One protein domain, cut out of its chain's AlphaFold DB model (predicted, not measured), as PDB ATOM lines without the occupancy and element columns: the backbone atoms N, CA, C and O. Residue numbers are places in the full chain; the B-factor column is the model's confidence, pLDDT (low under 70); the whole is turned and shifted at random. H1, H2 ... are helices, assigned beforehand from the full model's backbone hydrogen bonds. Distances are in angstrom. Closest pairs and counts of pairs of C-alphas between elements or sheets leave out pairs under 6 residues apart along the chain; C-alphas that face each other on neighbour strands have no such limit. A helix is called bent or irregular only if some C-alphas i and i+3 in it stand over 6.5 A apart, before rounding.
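AT A GLANCE: This is residues 12 to 122 of the 328 residues of a protein of Geotrichum candidum (UniProt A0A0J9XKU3). The helices run back and forth in three tiers: H1b along one edge, H2 and H3 side by side in the middle, and the hairpin of H4 and H5 along the other edge. From the H1b edge a helical arm, residues 12 to 24 of H1, sticks out free and makes much of the length. The printed part has 111 residues with five named helices, H1 to H5 in that order, and no named strand, so the class is all helix. The whole is flat, spanning 56 by 33 by 17 A, and only just loose, close to compact, with a radius of gyration of the C-alphas of 15.9 A.

HOW THE PARTS SIT: Begin with H1, residues 12 to 41, assigned as one helix by its hydrogen bonds but bent: C-alphas 21 and 24 are 6.8 A apart. Its arms, H1a, residues 12 to 21, and H1b, residues 24 to 41, stand at a steep tilt of 42 degrees, and H1a touches no helix. Next look at H2, residues 47 to 59: it makes a helical hairpin with H1b, opposite ways at 37 degrees, only just steep, and their closest C-alphas, Ala 36 and Val 52, are 6.4 A apart. H3, residues 64 to 78, makes a hairpin with H2 at a shallow tilt of 29 degrees, the C-alphas of Thr 53 and Arg 70 coming closest at 5.9 A. H4, residues 83 to 101, is close to H3 but not clearly touching, the closest C-alphas, Phe 78 and Gln 86, being 5.7 A apart. H5, residues 108 to 120, makes a hairpin with H4 at a shallow tilt of 21 degrees, closest at the C-alphas of Ile 90 and Cys 117, 5.8 A. H3 with residues 64 to 67 alone only just touches residues 109 to 113 of H5, with 3 pairs of C-alphas within 8 A, the closest being Tyr 64 and Trp 109 at 6.5 A. H3, H4 and H5 form an up and down bundle, each running against the one before. H2 and H5 are apart. Every O i to N i+4 pair is within hydrogen-bond range in H1a, H1b, H3, H4 and H5; in H2 8 of 9 are.

IN THESE COORDINATES: Find C-alpha 12 at (-0.038, 31.296, 27.511); from there H1a runs 14.3 A. H1b runs 25.7 A to C-alpha 41 at (-9.268, -9.162, 26.511). H2 is 18.8 A long, H3 21.1 A, H4 27.2 A and H5 18.8 A, ending at C-alpha 120 at (-24.053, -8.681, 47.694).

THE WHOLE: The C-alphas farthest apart, Gln 12 and Ser 82, are 56.7 A apart. The printed part has no cut and no long link. No printed residue is under 70; the mean pLDDT of the printed part is 96.0.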
ATOM      1  N   GLN A  12      -0.615  32.385  28.307       82.12
ATOM      2  CA  GLN A  12      -0.038  31.296  27.511       82.12
ATOM      3  C   GLN A  12       1.002  30.488  28.307       82.12
ATOM      4  O   GLN A  12       1.033  29.265  28.228       82.12
ATOM      5  N   GLU A  13       1.791  31.159  29.147       84.75
ATOM      6  CA  GLU A  13       2.774  30.531  30.032       84.75
ATOM      7  C   GLU A  13       2.132  29.590  31.068       84.75
ATOM      8  O   GLU A  13       2.602  28.470  31.269       84.75
ATOM      9  N   LEU A  14       1.014  29.995  31.688       84.81
ATOM     10  CA  LEU A  14       0.278  29.150  32.634       84.81
ATOM     11  C   LEU A  14      -0.357  27.935  31.944       84.81
ATOM     12  O   LEU A  14      -0.402  26.855  32.537       84.81
ATOM     13  N   ILE A  15      -0.811  28.089  30.694       85.25
ATOM     14  CA  ILE A  15      -1.304  26.972  29.876       85.25
ATOM     15  C   ILE A  15      -0.164  25.989  29.605       85.25
ATOM     16  O   ILE A  15      -0.311  24.805  29.901       85.25
ATOM     17  N   THR A  16       0.986  26.464  29.119       88.00
ATOM     18  CA  THR A  16       2.147  25.609  28.835       88.00
ATOM     19  C   THR A  16       2.644  24.895  30.090       88.00
ATOM     20  O   THR A  16       2.877  23.688  30.058       88.00
ATOM     21  N   LYS A  17       2.732  25.593  31.230       89.44
ATOM     22  CA  LYS A  17       3.124  24.985  32.510       89.44
ATOM     23  C   LYS A  17       2.149  23.888  32.942       89.44
ATOM     24  O   LYS A  17       2.585  22.822  33.370       89.44
ATOM     25  N   LYS A  18       0.841  24.126  32.802       88.88
ATOM     26  CA  LYS A  18      -0.183  23.120  33.094       88.88
ATOM     27  C   LYS A  18      -0.091  21.924  32.148       88.88
ATOM     28  O   LYS A  18      -0.138  20.797  32.616       88.88
ATOM     29  N   HIS A  19       0.088  22.150  30.847       90.50
ATOM     30  CA  HIS A  19       0.260  21.075  29.870       90.50
ATOM     31  C   HIS A  19       1.475  20.203  30.195       90.50
ATOM     32  O   HIS A  19       1.351  18.984  30.220       90.50
ATOM     33  N   ASN A  20       2.621  20.811  30.505       92.50
ATOM     34  CA  ASN A  20       3.838  20.071  30.847       92.50
ATOM     35  C   ASN A  20       3.682  19.262  32.143       92.50
ATOM     36  O   ASN A  20       4.232  18.172  32.252       92.50
ATOM     37  N   HIS A  21       2.918  19.780  33.109       92.62
ATOM     38  CA  HIS A  21       2.587  19.065  34.339       92.62
ATOM     39  C   HIS A  21       1.595  17.912  34.104       92.62
ATOM     40  O   HIS A  21       1.787  16.815  34.623       92.62
ATOM     41  N   ASP A  22       0.538  18.142  33.321       93.31
ATOM     42  CA  ASP A  22      -0.544  17.174  33.122       93.31
ATOM     43  C   ASP A  22      -0.160  16.073  32.112       93.31
ATOM     44  O   ASP A  22      -0.648  14.951  32.225       93.31
ATOM     45  N   ALA A  23       0.736  16.347  31.156       95.19
ATOM     46  CA  ALA A  23       1.169  15.399  30.124       95.19
ATOM     47  C   ALA A  23       1.659  14.036  30.665       95.19
ATOM     48  O   ALA A  23       1.135  13.015  30.209       95.19
ATOM     49  N   PRO A  24       2.601  13.959  31.631       95.50
ATOM     50  CA  PRO A  24       3.025  12.670  32.182       95.50
ATOM     51  C   PRO A  24       1.890  11.943  32.916       95.50
ATOM     52  O   PRO A  24       1.760  10.730  32.776       95.50
ATOM     53  N   LEU A  25       1.016  12.668  33.627       94.38
ATOM     54  CA  LEU A  25      -0.131  12.084  34.336       94.38
ATOM     55  C   LEU A  25      -1.167  11.502  33.365       94.38
ATOM     56  O   LEU A  25      -1.733  10.436  33.614       94.38
ATOM     57  N   ILE A  26      -1.407  12.196  32.249       95.38
ATOM     58  CA  ILE A  26      -2.277  11.725  31.167       95.38
ATOM     59  C   ILE A  26      -1.685  10.468  30.541       95.38
ATOM     60  O   ILE A  26      -2.411   9.493  30.355       95.38
ATOM     61  N   LYS A  27      -0.379  10.467  30.249       97.00
ATOM     62  CA  LYS A  27       0.298   9.312  29.659       97.00
ATOM     63  C   LYS A  27       0.210   8.087  30.572       97.00
ATOM     64  O   LYS A  27      -0.203   7.025  30.121       97.00
ATOM     65  N   GLU A  28       0.485   8.258  31.860       96.50
ATOM     66  CA  GLU A  28       0.359   7.184  32.848       96.50
ATOM     67  C   GLU A  28      -1.084   6.653  32.943       96.50
ATOM     68  O   GLU A  28      -1.304   5.444  32.966       96.50
ATOM     69  N   TYR A  29      -2.089   7.538  32.931       97.44
ATOM     70  CA  TYR A  29      -3.494   7.124  32.915       97.44
ATOM     71  C   TYR A  29      -3.858   6.349  31.638       97.44
ATOM     72  O   TYR A  29      -4.564   5.343  31.708       97.44
ATOM     73  N   GLN A  30      -3.374   6.787  30.474       97.81
ATOM     74  CA  GLN A  30      -3.578   6.093  29.199       97.81
ATOM     75  C   GLN A  30      -2.942   4.701  29.207       97.81
ATOM     76  O   GLN A  30      -3.567   3.744  28.751       97.81
ATOM     77  N   ASP A  31      -1.737   4.576  29.761       98.12
ATOM     78  CA  ASP A  31      -1.031   3.300  29.848       98.12
ATOM     79  C   ASP A  31      -1.745   2.330  30.809       98.12
ATOM     80  O   ASP A  31      -1.912   1.153  30.477       98.12
ATOM     81  N   LEU A  32      -2.268   2.825  31.940       97.81
ATOM     82  CA  LEU A  32      -3.122   2.046  32.850       97.81
ATOM     83  C   LEU A  32      -4.435   1.610  32.188       97.81
ATOM     84  O   LEU A  32      -4.849   0.463  32.346       97.81
ATOM     85  N   MET A  33      -5.084   2.493  31.424       98.31
ATOM     86  CA  MET A  33      -6.300   2.147  30.680       98.31
ATOM     87  C   MET A  33      -6.019   1.058  29.641       98.31
ATOM     88  O   MET A  33      -6.767   0.086  29.559       98.31
ATOM     89  N   ALA A  34      -4.928   1.180  28.879       98.31
ATOM     90  CA  ALA A  34      -4.518   0.167  27.911       98.31
ATOM     91  C   ALA A  34      -4.226  -1.181  28.588       98.31
ATOM     92  O   ALA A  34      -4.608  -2.228  28.069       98.31
ATOM     93  N   LEU A  35      -3.594  -1.166  29.767       98.38
ATOM     94  CA  LEU A  35      -3.388  -2.371  30.567       98.38
ATOM     95  C   LEU A  35      -4.716  -2.994  31.022       98.38
ATOM     96  O   LEU A  35      -4.885  -4.201  30.879       98.38
ATOM     97  N   ALA A  36      -5.671  -2.196  31.506       98.31
ATOM     98  CA  ALA A  36      -6.986  -2.692  31.915       98.31
ATOM     99  C   ALA A  36      -7.747  -3.359  30.757       98.31
ATOM    100  O   ALA A  36      -8.326  -4.430  30.940       98.31
ATOM    101  N   PHE A  37      -7.707  -2.771  29.555       98.12
ATOM    102  CA  PHE A  37      -8.311  -3.377  28.366       98.12
ATOM    103  C   PHE A  37      -7.627  -4.687  27.971       98.12
ATOM    104  O   PHE A  37      -8.321  -5.684  27.798       98.12
ATOM    105  N   ARG A  38      -6.288  -4.727  27.926       98.31
ATOM    106  CA  ARG A  38      -5.548  -5.968  27.642       98.31
ATOM    107  C   ARG A  38      -5.830  -7.065  28.666       98.31
ATOM    108  O   ARG A  38      -5.959  -8.225  28.291       98.31
ATOM    109  N   ASN A  39      -5.923  -6.719  29.950       97.81
ATOM    110  CA  ASN A  39      -6.281  -7.678  30.995       97.81
ATOM    111  C   ASN A  39      -7.671  -8.258  30.736       97.81
ATOM    112  O   ASN A  39      -7.841  -9.472  30.771       97.81
ATOM    113  N   ARG A  40      -8.647  -7.407  30.401       96.69
ATOM    114  CA  ARG A  40     -10.004  -7.852  30.078       96.69
ATOM    115  C   ARG A  40     -10.051  -8.742  28.832       96.69
ATOM    116  O   ARG A  40     -10.702  -9.778  28.873       96.69
ATOM    117  N   GLU A  41      -9.357  -8.371  27.753       97.31
ATOM    118  CA  GLU A  41      -9.268  -9.162  26.511       97.31
ATOM    119  C   GLU A  41      -8.672 -10.554  26.752       97.31
ATOM    120  O   GLU A  41      -9.151 -11.538  26.195       97.31
ATOM    121  N   ASN A  42      -7.671 -10.646  27.630       97.44
ATOM    122  CA  ASN A  42      -7.027 -11.904  28.008       97.44
ATOM    123  C   ASN A  42      -7.711 -12.612  29.192       97.44
ATOM    124  O   ASN A  42      -7.158 -13.570  29.728       97.44
ATOM    125  N   ASN A  43      -8.893 -12.149  29.616       96.62
ATOM    126  CA  ASN A  43      -9.662 -12.705  30.731       96.62
ATOM    127  C   ASN A  43      -8.882 -12.788  32.066       96.62
ATOM    128  O   ASN A  43      -9.078 -13.703  32.867       96.62
ATOM    129  N   VAL A  44      -7.998 -11.819  32.321       97.75
ATOM    130  CA  VAL A  44      -7.277 -11.667  33.593       97.75
ATOM    131  C   VAL A  44      -8.225 -11.039  34.616       97.75
ATOM    132  O   VAL A  44      -8.443  -9.825  34.618       97.75
ATOM    133  N   LEU A  45      -8.809 -11.879  35.472       97.00
ATOM    134  CA  LEU A  45      -9.820 -11.512  36.472       97.00
ATOM    135  C   LEU A  45      -9.341 -11.804  37.907       97.00
ATOM    136  O   LEU A  45     -10.053 -12.427  38.698       97.00
ATOM    137  N   ASP A  46      -8.118 -11.376  38.217       96.62
ATOM    138  CA  ASP A  46      -7.431 -11.616  39.490       96.62
ATOM    139  C   ASP A  46      -7.180 -10.321  40.298       96.62
ATOM    140  O   ASP A  46      -7.610  -9.220  39.936       96.62
ATOM    141  N   GLU A  47      -6.462 -10.440  41.419       96.25
ATOM    142  CA  GLU A  47      -6.129  -9.312  42.302       96.25
ATOM    143  C   GLU A  47      -5.236  -8.255  41.619       96.25
ATOM    144  O   GLU A  47      -5.307  -7.069  41.958       96.25
ATOM    145  N   SER A  48      -4.439  -8.645  40.617       97.50
ATOM    146  CA  SER A  48      -3.599  -7.715  39.858       97.50
ATOM    147  C   SER A  48      -4.451  -6.812  38.962       97.50
ATOM    148  O   SER A  48      -4.293  -5.587  38.981       97.50
ATOM    149  N   ALA A  49      -5.430  -7.386  38.254       97.94
ATOM    150  CA  ALA A  49      -6.389  -6.626  37.461       97.94
ATOM    151  C   ALA A  49      -7.271  -5.745  38.355       97.94
ATOM    152  O   ALA A  49      -7.534  -4.584  38.023       97.94
ATOM    153  N   PHE A  50      -7.663  -6.246  39.530       98.06
ATOM    154  CA  PHE A  50      -8.403  -5.462  40.516       98.06
ATOM    155  C   PHE A  50      -7.629  -4.208  40.942       98.06
ATOM    156  O   PHE A  50      -8.187  -3.107  40.912       98.06
ATOM    157  N   LYS A  51      -6.329  -4.337  41.247       98.19
ATOM    158  CA  LYS A  51      -5.460  -3.197  41.579       98.19
ATOM    159  C   LYS A  51      -5.404  -2.163  40.451       98.19
ATOM    160  O   LYS A  51      -5.534  -0.975  40.734       98.19
ATOM    161  N   VAL A  52      -5.298  -2.590  39.190       98.44
ATOM    162  CA  VAL A  52      -5.323  -1.669  38.036       98.44
ATOM    163  C   VAL A  52      -6.626  -0.862  38.007       98.44
ATOM    164  O   VAL A  52      -6.590   0.356  37.820       98.44
ATOM    165  N   THR A  53      -7.780  -1.497  38.251       98.50
ATOM    166  CA  THR A  53      -9.054  -0.759  38.325       98.50
ATOM    167  C   THR A  53      -9.104   0.210  39.509       98.50
ATOM    168  O   THR A  53      -9.636   1.307  39.359       98.50
ATOM    169  N   THR A  54      -8.508  -0.142  40.656       98.19
ATOM    170  CA  THR A  54      -8.387   0.765  41.812       98.19
ATOM    171  C   THR A  54      -7.578   2.003  41.436       98.19
ATOM    172  O   THR A  54      -8.062   3.115  41.625       98.19
ATOM    173  N   ASP A  55      -6.399   1.821  40.832       97.94
ATOM    174  CA  ASP A  55      -5.499   2.915  40.443       97.94
ATOM    175  C   ASP A  55      -6.161   3.856  39.408       97.94
ATOM    176  O   ASP A  55      -6.006   5.079  39.464       97.94
ATOM    177  N   LEU A  56      -6.959   3.304  38.487       98.31
ATOM    178  CA  LEU A  56      -7.730   4.072  37.503       98.31
ATOM    179  C   LEU A  56      -8.878   4.873  38.133       98.31
ATOM    180  O   LEU A  56      -9.057   6.053  37.813       98.31
ATOM    181  N   LEU A  57      -9.663   4.248  39.012       98.00
ATOM    182  CA  LEU A  57     -10.818   4.875  39.662       98.00
ATOM    183  C   LEU A  57     -10.409   5.859  40.755       98.00
ATOM    184  O   LEU A  57     -11.143   6.808  41.031       98.00
ATOM    185  N   ASP A  58      -9.228   5.671  41.347       96.25
ATOM    186  CA  ASP A  58      -8.647   6.614  42.292       96.25
ATOM    187  C   ASP A  58      -8.466   7.996  41.646       96.25
ATOM    188  O   ASP A  58      -8.816   9.015  42.255       96.25
ATOM    189  N   ARG A  59      -8.022   7.991  40.380       95.00
ATOM    190  CA  ARG A  59      -7.783   9.168  39.533       95.00
ATOM    191  C   ARG A  59      -9.049   9.688  38.854       95.00
ATOM    192  O   ARG A  59      -9.234  10.901  38.754       95.00
ATOM    193  N   ASN A  60      -9.902   8.794  38.353       95.75
ATOM    194  CA  ASN A  60     -11.111   9.153  37.613       95.75
ATOM    195  C   ASN A  60     -12.300   8.239  37.969       95.75
ATOM    196  O   ASN A  60     -12.578   7.276  37.246       95.75
ATOM    197  N   PRO A  61     -13.060   8.564  39.029       97.06
ATOM    198  CA  PRO A  61     -14.219   7.772  39.433       97.06
ATOM    199  C   PRO A  61     -15.426   7.919  38.488       97.06
ATOM    200  O   PRO A  61     -16.411   7.206  38.661       97.06
ATOM    201  N   GLU A  62     -15.389   8.814  37.491       96.12
ATOM    202  CA  GLU A  62     -16.462   8.957  36.491       96.12
ATOM    203  C   GLU A  62     -16.393   7.882  35.390       96.12
ATOM    204  O   GLU A  62     -17.352   7.719  34.632       96.12
ATOM    205  N   ASN A  63     -15.290   7.130  35.290       97.12
ATOM    206  CA  ASN A  63     -15.107   6.131  34.240       97.12
ATOM    207  C   ASN A  63     -15.927   4.857  34.503       97.12
ATOM    208  O   ASN A  63     -15.498   3.934  35.196       97.12
ATOM    209  N   TYR A  64     -17.110   4.795  33.899       96.88
ATOM    210  CA  TYR A  64     -18.041   3.682  34.062       96.88
ATOM    211  C   TYR A  64     -17.544   2.340  33.529       96.88
ATOM    212  O   TYR A  64     -17.882   1.292  34.077       96.88
ATOM    213  N   THR A  65     -16.735   2.353  32.470       97.88
ATOM    214  CA  THR A  65     -16.175   1.129  31.895       97.88
ATOM    215  C   THR A  65     -15.274   0.432  32.907       97.88
ATOM    216  O   THR A  65     -15.352  -0.786  33.054       97.88
ATOM    217  N   VAL A  66     -14.483   1.202  33.660       98.44
ATOM    218  CA  VAL A  66     -13.607   0.658  34.702       98.44
ATOM    219  C   VAL A  66     -14.414   0.128  35.891       98.44
ATOM    220  O   VAL A  66     -14.064  -0.917  36.429       98.44
ATOM    221  N   TRP A  67     -15.534   0.762  36.262       98.44
ATOM    222  CA  TRP A  67     -16.452   0.196  37.265       98.44
ATOM    223  C   TRP A  67     -17.042  -1.149  36.828       98.44
ATOM    224  O   TRP A  67     -17.144  -2.068  37.638       98.44
ATOM    225  N   ASN A  68     -17.394  -1.299  35.550       98.19
ATOM    226  CA  ASN A  68     -17.882  -2.576  35.021       98.19
ATOM    227  C   ASN A  68     -16.793  -3.657  35.061       98.19
ATOM    228  O   ASN A  68     -17.044  -4.735  35.591       98.19
ATOM    229  N   MET A  69     -15.573  -3.336  34.614       98.38
ATOM    230  CA  MET A  69     -14.414  -4.232  34.742       98.38
ATOM    231  C   MET A  69     -14.172  -4.633  36.201       98.38
ATOM    232  O   MET A  69     -13.988  -5.808  36.498       98.38
ATOM    233  N   ARG A  70     -14.222  -3.671  37.134       98.44
ATOM    234  CA  ARG A  70     -14.037  -3.927  38.569       98.44
ATOM    235  C   ARG A  70     -15.063  -4.923  39.105       98.44
ATOM    236  O   ARG A  70     -14.690  -5.814  39.861       98.44
ATOM    237  N   ARG A  71     -16.337  -4.790  38.715       98.31
ATOM    238  CA  ARG A  71     -17.401  -5.726  39.113       98.31
ATOM    239  C   ARG A  71     -17.203  -7.117  38.521       98.31
ATOM    240  O   ARG A  71     -17.332  -8.083  39.257       98.31
ATOM    241  N   GLU A  72     -16.828  -7.218  37.245       98.00
ATOM    242  CA  GLU A  72     -16.488  -8.499  36.600       98.00
ATOM    243  C   GLU A  72     -15.365  -9.224  37.361       98.00
ATOM    244  O   GLU A  72     -15.495 -10.404  37.690       98.00
ATOM    245  N   ILE A  73     -14.301  -8.494  37.710       98.38
ATOM    246  CA  ILE A  73     -13.163  -9.022  38.470       98.38
ATOM    247  C   ILE A  73     -13.596  -9.456  39.876       98.38
ATOM    248  O   ILE A  73     -13.324 -10.584  40.271       98.38
ATOM    249  N   LEU A  74     -14.306  -8.602  40.624       97.75
ATOM    250  CA  LEU A  74     -14.786  -8.933  41.973       97.75
ATOM    251  C   LEU A  74     -15.694 -10.167  41.973       97.75
ATOM    252  O   LEU A  74     -15.493 -11.071  42.778       97.75
ATOM    253  N   THR A  75     -16.650 -10.245  41.044       97.25
ATOM    254  CA  THR A  75     -17.527 -11.414  40.908       97.25
ATOM    255  C   THR A  75     -16.740 -12.685  40.602       97.25
ATOM    256  O   THR A  75     -17.107 -13.750  41.096       97.25
ATOM    257  N   ASN A  76     -15.658 -12.605  39.821       97.38
ATOM    258  CA  ASN A  76     -14.785 -13.753  39.607       97.38
ATOM    259  C   ASN A  76     -14.033 -14.146  40.886       97.38
ATOM    260  O   ASN A  76     -14.076 -15.309  41.275       97.38
ATOM    261  N   LEU A  77     -13.424 -13.172  41.571       96.69
ATOM    262  CA  LEU A  77     -12.697 -13.388  42.825       96.69
ATOM    263  C   LEU A  77     -13.574 -14.018  43.915       96.69
ATOM    264  O   LEU A  77     -13.074 -14.802  44.716       96.69
ATOM    265  N   PHE A  78     -14.872 -13.711  43.954       96.00
ATOM    266  CA  PHE A  78     -15.784 -14.294  44.938       96.00
ATOM    267  C   PHE A  78     -15.999 -15.801  44.763       96.00
ATOM    268  O   PHE A  78     -16.256 -16.479  45.751       96.00
ATOM    269  N   LYS A  79     -15.854 -16.352  43.551       95.69
ATOM    270  CA  LYS A  79     -16.090 -17.787  43.296       95.69
ATOM    271  C   LYS A  79     -15.140 -18.702  44.068       95.69
ATOM    272  O   LYS A  79     -15.509 -19.829  44.376       95.69
ATOM    273  N   GLU A  80     -13.936 -18.220  44.356       93.19
ATOM    274  CA  GLU A  80     -12.859 -18.999  44.980       93.19
ATOM    275  C   GLU A  80     -12.598 -18.594  46.440       93.19
ATOM    276  O   GLU A  80     -11.728 -19.169  47.088       93.19
ATOM    277  N   LYS A  81     -13.335 -17.606  46.964       94.56
ATOM    278  CA  LYS A  81     -13.118 -17.020  48.295       94.56
ATOM    279  C   LYS A  81     -14.210 -17.430  49.279       94.56
ATOM    280  O   LYS A  81     -15.378 -17.548  48.899       94.56
ATOM    281  N   SER A  82     -13.846 -17.600  50.551       96.06
ATOM    282  CA  SER A  82     -14.817 -17.878  51.619       96.06
ATOM    283  C   SER A  82     -15.779 -16.693  51.820       96.06
ATOM    284  O   SER A  82     -15.437 -15.562  51.457       96.06
ATOM    285  N   PRO A  83     -16.965 -16.890  52.426       94.88
ATOM    286  CA  PRO A  83     -17.879 -15.788  52.743       94.88
ATOM    287  C   PRO A  83     -17.218 -14.642  53.531       94.88
ATOM    288  O   PRO A  83     -17.483 -13.468  53.273       94.88
ATOM    289  N   GLU A  84     -16.307 -14.960  54.451       95.44
ATOM    290  CA  GLU A  84     -15.553 -13.982  55.239       95.44
ATOM    291  C   GLU A  84     -14.585 -13.169  54.369       95.44
ATOM    292  O   GLU A  84     -14.471 -11.948  54.521       95.44
ATOM    293  N   GLU A  85     -13.902 -13.822  53.429       95.81
ATOM    294  CA  GLU A  85     -12.996 -13.167  52.484       95.81
ATOM    295  C   GLU A  85     -13.753 -12.297  51.474       95.81
ATOM    296  O   GLU A  85     -13.326 -11.177  51.182       95.81
ATOM    297  N   GLN A  86     -14.903 -12.772  50.983       96.06
ATOM    298  CA  GLN A  86     -15.804 -11.991  50.132       96.06
ATOM    299  C   GLN A  86     -16.272 -10.731  50.865       96.06
ATOM    300  O   GLN A  86     -16.133  -9.623  50.344       96.06
ATOM    301  N   LYS A  87     -16.733 -10.876  52.114       96.00
ATOM    302  CA  LYS A  87     -17.142  -9.744  52.951       96.00
ATOM    303  C   LYS A  87     -16.001  -8.751  53.161       96.00
ATOM    304  O   LYS A  87     -16.207  -7.546  53.039       96.00
ATOM    305  N   LYS A  88     -14.777  -9.226  53.410       96.56
ATOM    306  CA  LYS A  88     -13.596  -8.358  53.546       96.56
ATOM    307  C   LYS A  88     -13.335  -7.535  52.279       96.56
ATOM    308  O   LYS A  88     -13.031  -6.347  52.388       96.56
ATOM    309  N   LEU A  89     -13.470  -8.134  51.095       96.56
ATOM    310  CA  LEU A  89     -13.340  -7.419  49.821       96.56
ATOM    311  C   LEU A  89     -14.453  -6.384  49.623       96.56
ATOM    312  O   LEU A  89     -14.160  -5.248  49.255       96.56
ATOM    313  N   ILE A  90     -15.705  -6.748  49.917       97.69
ATOM    314  CA  ILE A  90     -16.857  -5.840  49.833       97.69
ATOM    315  C   ILE A  90     -16.651  -4.629  50.750       97.69
ATOM    316  O   ILE A  90     -16.769  -3.492  50.296       97.69
ATOM    317  N   LEU A  91     -16.276  -4.848  52.014       97.38
ATOM    318  CA  LEU A  91     -16.009  -3.773  52.974       97.38
ATOM    319  C   LEU A  91     -14.848  -2.874  52.528       97.38
ATOM    320  O   LEU A  91     -14.931  -1.650  52.655       97.38
ATOM    321  N   GLY A  92     -13.787  -3.460  51.962       97.50
ATOM    322  CA  GLY A  92     -12.685  -2.702  51.369       97.50
ATOM    323  C   GLY A  92     -13.154  -1.781  50.238       97.50
ATOM    324  O   GLY A  92     -12.752  -0.616  50.177       97.50
ATOM    325  N   ASP A  93     -14.057  -2.261  49.386       96.88
ATOM    326  CA  ASP A  93     -14.613  -1.469  48.288       96.88
ATOM    327  C   ASP A  93     -15.590  -0.389  48.759       96.88
ATOM    328  O   ASP A  93     -15.556   0.742  48.267       96.88
ATOM    329  N   LEU A  94     -16.408  -0.688  49.771       97.94
ATOM    330  CA  LEU A  94     -17.267   0.300  50.424       97.94
ATOM    331  C   LEU A  94     -16.442   1.427  51.052       97.94
ATOM    332  O   LEU A  94     -16.825   2.595  50.927       97.94
ATOM    333  N   TYR A  95     -15.301   1.104  51.668       97.44
ATOM    334  CA  TYR A  95     -14.362   2.096  52.193       97.44
ATOM    335  C   TYR A  95     -13.733   2.934  51.073       97.44
ATOM    336  O   TYR A  95     -13.707   4.166  51.164       97.44
ATOM    337  N   PHE A  96     -13.287   2.294  49.986       97.75
ATOM    338  CA  PHE A  96     -12.762   2.998  48.814       97.75
ATOM    339  C   PHE A  96     -13.784   4.000  48.266       97.75
ATOM    340  O   PHE A  96     -13.475   5.187  48.150       97.75
ATOM    341  N   VAL A  97     -15.023   3.567  48.014       97.44
ATOM    342  CA  VAL A  97     -16.103   4.443  47.535       97.44
ATOM    343  C   VAL A  97     -16.381   5.580  48.519       97.44
ATOM    344  O   VAL A  97     -16.470   6.742  48.111       97.44
ATOM    345  N   GLN A  98     -16.464   5.280  49.817       96.38
ATOM    346  CA  GLN A  98     -16.713   6.285  50.851       96.38
ATOM    347  C   GLN A  98     -15.623   7.363  50.883       96.38
ATOM    348  O   GLN A  98     -15.940   8.551  50.982       96.38
ATOM    349  N   SER A  99     -14.351   6.981  50.714       95.88
ATOM    350  CA  SER A  99     -13.230   7.929  50.645       95.88
ATOM    351  C   SER A  99     -13.371   8.934  49.489       95.88
ATOM    352  O   SER A  99     -12.906  10.075  49.581       95.88
ATOM    353  N   LYS A 100     -14.068   8.547  48.411       96.25
ATOM    354  CA  LYS A 100     -14.275   9.381  47.222       96.25
ATOM    355  C   LYS A 100     -15.437  10.353  47.353       96.25
ATOM    356  O   LYS A 100     -15.379  11.403  46.713       96.25
ATOM    357  N   PHE A 101     -16.428  10.104  48.212       94.06
ATOM    358  CA  PHE A 101     -17.577  11.008  48.358       94.06
ATOM    359  C   PHE A 101     -17.197  12.430  48.775       94.06
ATOM    360  O   PHE A 101     -17.874  13.368  48.369       94.06
ATOM    361  N   LYS A 102     -16.091  12.629  49.505       89.94
ATOM    362  CA  LYS A 102     -15.625  13.979  49.863       89.94
ATOM    363  C   LYS A 102     -15.294  14.835  48.632       89.94
ATOM    364  O   LYS A 102     -15.553  16.034  48.636       89.94
ATOM    365  N   SER A 103     -14.719  14.223  47.598       92.62
ATOM    366  CA  SER A 103     -14.267  14.927  46.388       92.62
ATOM    367  C   SER A 103     -15.239  14.776  45.217       92.62
ATOM    368  O   SER A 103     -15.294  15.637  44.342       92.62
ATOM    369  N   PHE A 104     -16.017  13.694  45.207       95.19
ATOM    370  CA  PHE A 104     -16.871  13.283  44.096       95.19
ATOM    371  C   PHE A 104     -18.296  12.901  44.555       95.19
ATOM    372  O   PHE A 104     -18.815  11.861  44.149       95.19
ATOM    373  N   PRO A 105     -18.992  13.724  45.366       95.00
ATOM    374  CA  PRO A 105     -20.297  13.362  45.941       95.00
ATOM    375  C   PRO A 105     -21.426  13.230  44.904       95.00
ATOM    376  O   PRO A 105     -22.518  12.774  45.240       95.00
ATOM    377  N   LYS A 106     -21.188  13.651  43.654       95.88
ATOM    378  CA  LYS A 106     -22.173  13.707  42.558       95.88
ATOM    379  C   LYS A 106     -21.820  12.791  41.381       95.88
ATOM    380  O   LYS A 106     -22.261  13.011  40.259       95.88
ATOM    381  N   VAL A 107     -20.985  11.780  41.617       96.62
ATOM    382  CA  VAL A 107     -20.646  10.784  40.594       96.62
ATOM    383  C   VAL A 107     -21.596   9.599  40.705       96.62
ATOM    384  O   VAL A 107     -21.564   8.864  41.690       96.62
ATOM    385  N   TYR A 108     -22.414   9.387  39.669       97.25
ATOM    386  CA  TYR A 108     -23.399   8.297  39.593       97.25
ATOM    387  C   TYR A 108     -22.819   6.927  39.955       97.25
ATOM    388  O   TYR A 108     -23.436   6.175  40.707       97.25
ATOM    389  N   TRP A 109     -21.630   6.614  39.442       97.38
ATOM    390  CA  TRP A 109     -21.035   5.289  39.582       97.38
ATOM    391  C   TRP A 109     -20.557   4.973  40.994       97.38
ATOM    392  O   TRP A 109     -20.637   3.818  41.386       97.38
ATOM    393  N   LEU A 110     -20.179   5.973  41.797       98.00
ATOM    394  CA  LEU A 110     -19.868   5.750  43.213       98.00
ATOM    395  C   LEU A 110     -21.112   5.281  43.974       98.00
ATOM    396  O   LEU A 110     -21.076   4.271  44.670       98.00
ATOM    397  N   TRP A 111     -22.240   5.970  43.786       98.31
ATOM    398  CA  TRP A 111     -23.508   5.591  44.411       98.31
ATOM    399  C   TRP A 111     -24.027   4.246  43.894       98.31
ATOM    400  O   TRP A 111     -24.471   3.415  44.681       98.31
ATOM    401  N   ASN A 112     -23.955   4.011  42.580       98.12
ATOM    402  CA  ASN A 112     -24.384   2.749  41.978       98.12
ATOM    403  C   ASN A 112     -23.533   1.566  42.452       98.12
ATOM    404  O   ASN A 112     -24.079   0.521  42.796       98.12
ATOM    405  N   HIS A 113     -22.213   1.736  42.500       98.44
ATOM    406  CA  HIS A 113     -21.300   0.688  42.937       98.44
ATOM    407  C   HIS A 113     -21.444   0.392  44.431       98.44
ATOM    408  O   HIS A 113     -21.489  -0.772  44.810       98.44
ATOM    409  N   ARG A 114     -21.643   1.420  45.273       98.31
ATOM    410  CA  ARG A 114     -21.950   1.223  46.700       98.31
ATOM    411  C   ARG A 114     -23.194   0.361  46.906       98.31
ATOM    412  O   ARG A 114     -23.151  -0.578  47.694       98.31
ATOM    413  N   ARG A 115     -24.280   0.653  46.175       98.25
ATOM    414  CA  ARG A 115     -25.509  -0.158  46.211       98.25
ATOM    415  C   ARG A 115     -25.231  -1.606  45.827       98.25
ATOM    416  O   ARG A 115     -25.624  -2.500  46.561       98.25
ATOM    417  N   TRP A 116     -24.510  -1.817  44.725       98.38
ATOM    418  CA  TRP A 116     -24.138  -3.153  44.260       98.38
ATOM    419  C   TRP A 116     -23.338  -3.932  45.314       98.38
ATOM    420  O   TRP A 116     -23.662  -5.081  45.584       98.38
ATOM    421  N   CYS A 117     -22.354  -3.302  45.967       98.12
ATOM    422  CA  CYS A 117     -21.595  -3.916  47.058       98.12
ATOM    423  C   CYS A 117     -22.488  -4.342  48.232       98.12
ATOM    424  O   CYS A 117     -22.351  -5.456  48.724       98.12
ATOM    425  N   LEU A 118     -23.405  -3.476  48.673       98.00
ATOM    426  CA  LEU A 118     -24.296  -3.769  49.801       98.00
ATOM    427  C   LEU A 118     -25.325  -4.852  49.472       98.00
ATOM    428  O   LEU A 118     -25.671  -5.642  50.335       98.00
ATOM    429  N   GLU A 119     -25.809  -4.913  48.231       96.38
ATOM    430  CA  GLU A 119     -26.758  -5.950  47.807       96.38
ATOM    431  C   GLU A 119     -26.125  -7.343  47.705       96.38
ATOM    432  O   GLU A 119     -26.849  -8.336  47.716       96.38
ATOM    433  N   LEU A 120     -24.795  -7.424  47.635       95.25
ATOM    434  CA  LEU A 120     -24.053  -8.681  47.694       95.25
ATOM    435  C   LEU A 120     -23.778  -9.158  49.125       95.25
ATOM    436  O   LEU A 120     -23.517 -10.344  49.311       95.25
ATOM    437  N   ASP A 121     -23.816  -8.266  50.120       94.06
ATOM    438  CA  ASP A 121     -23.603  -8.622  51.524       94.06
ATOM    439  C   ASP A 121     -24.955  -8.857  52.226       94.06
ATOM    440  O   ASP A 121     -25.648  -7.894  52.568       94.06
ATOM    441  N   PRO A 122     -25.344 -10.115  52.517       90.25
ATOM    442  CA  PRO A 122     -26.592 -10.402  53.227       90.25
ATOM    443  C   PRO A 122     -26.600  -9.858  54.664       90.25
ATOM    444  O   PRO A 122     -27.647  -9.811  55.303       90.25
TER     445      PRO A 122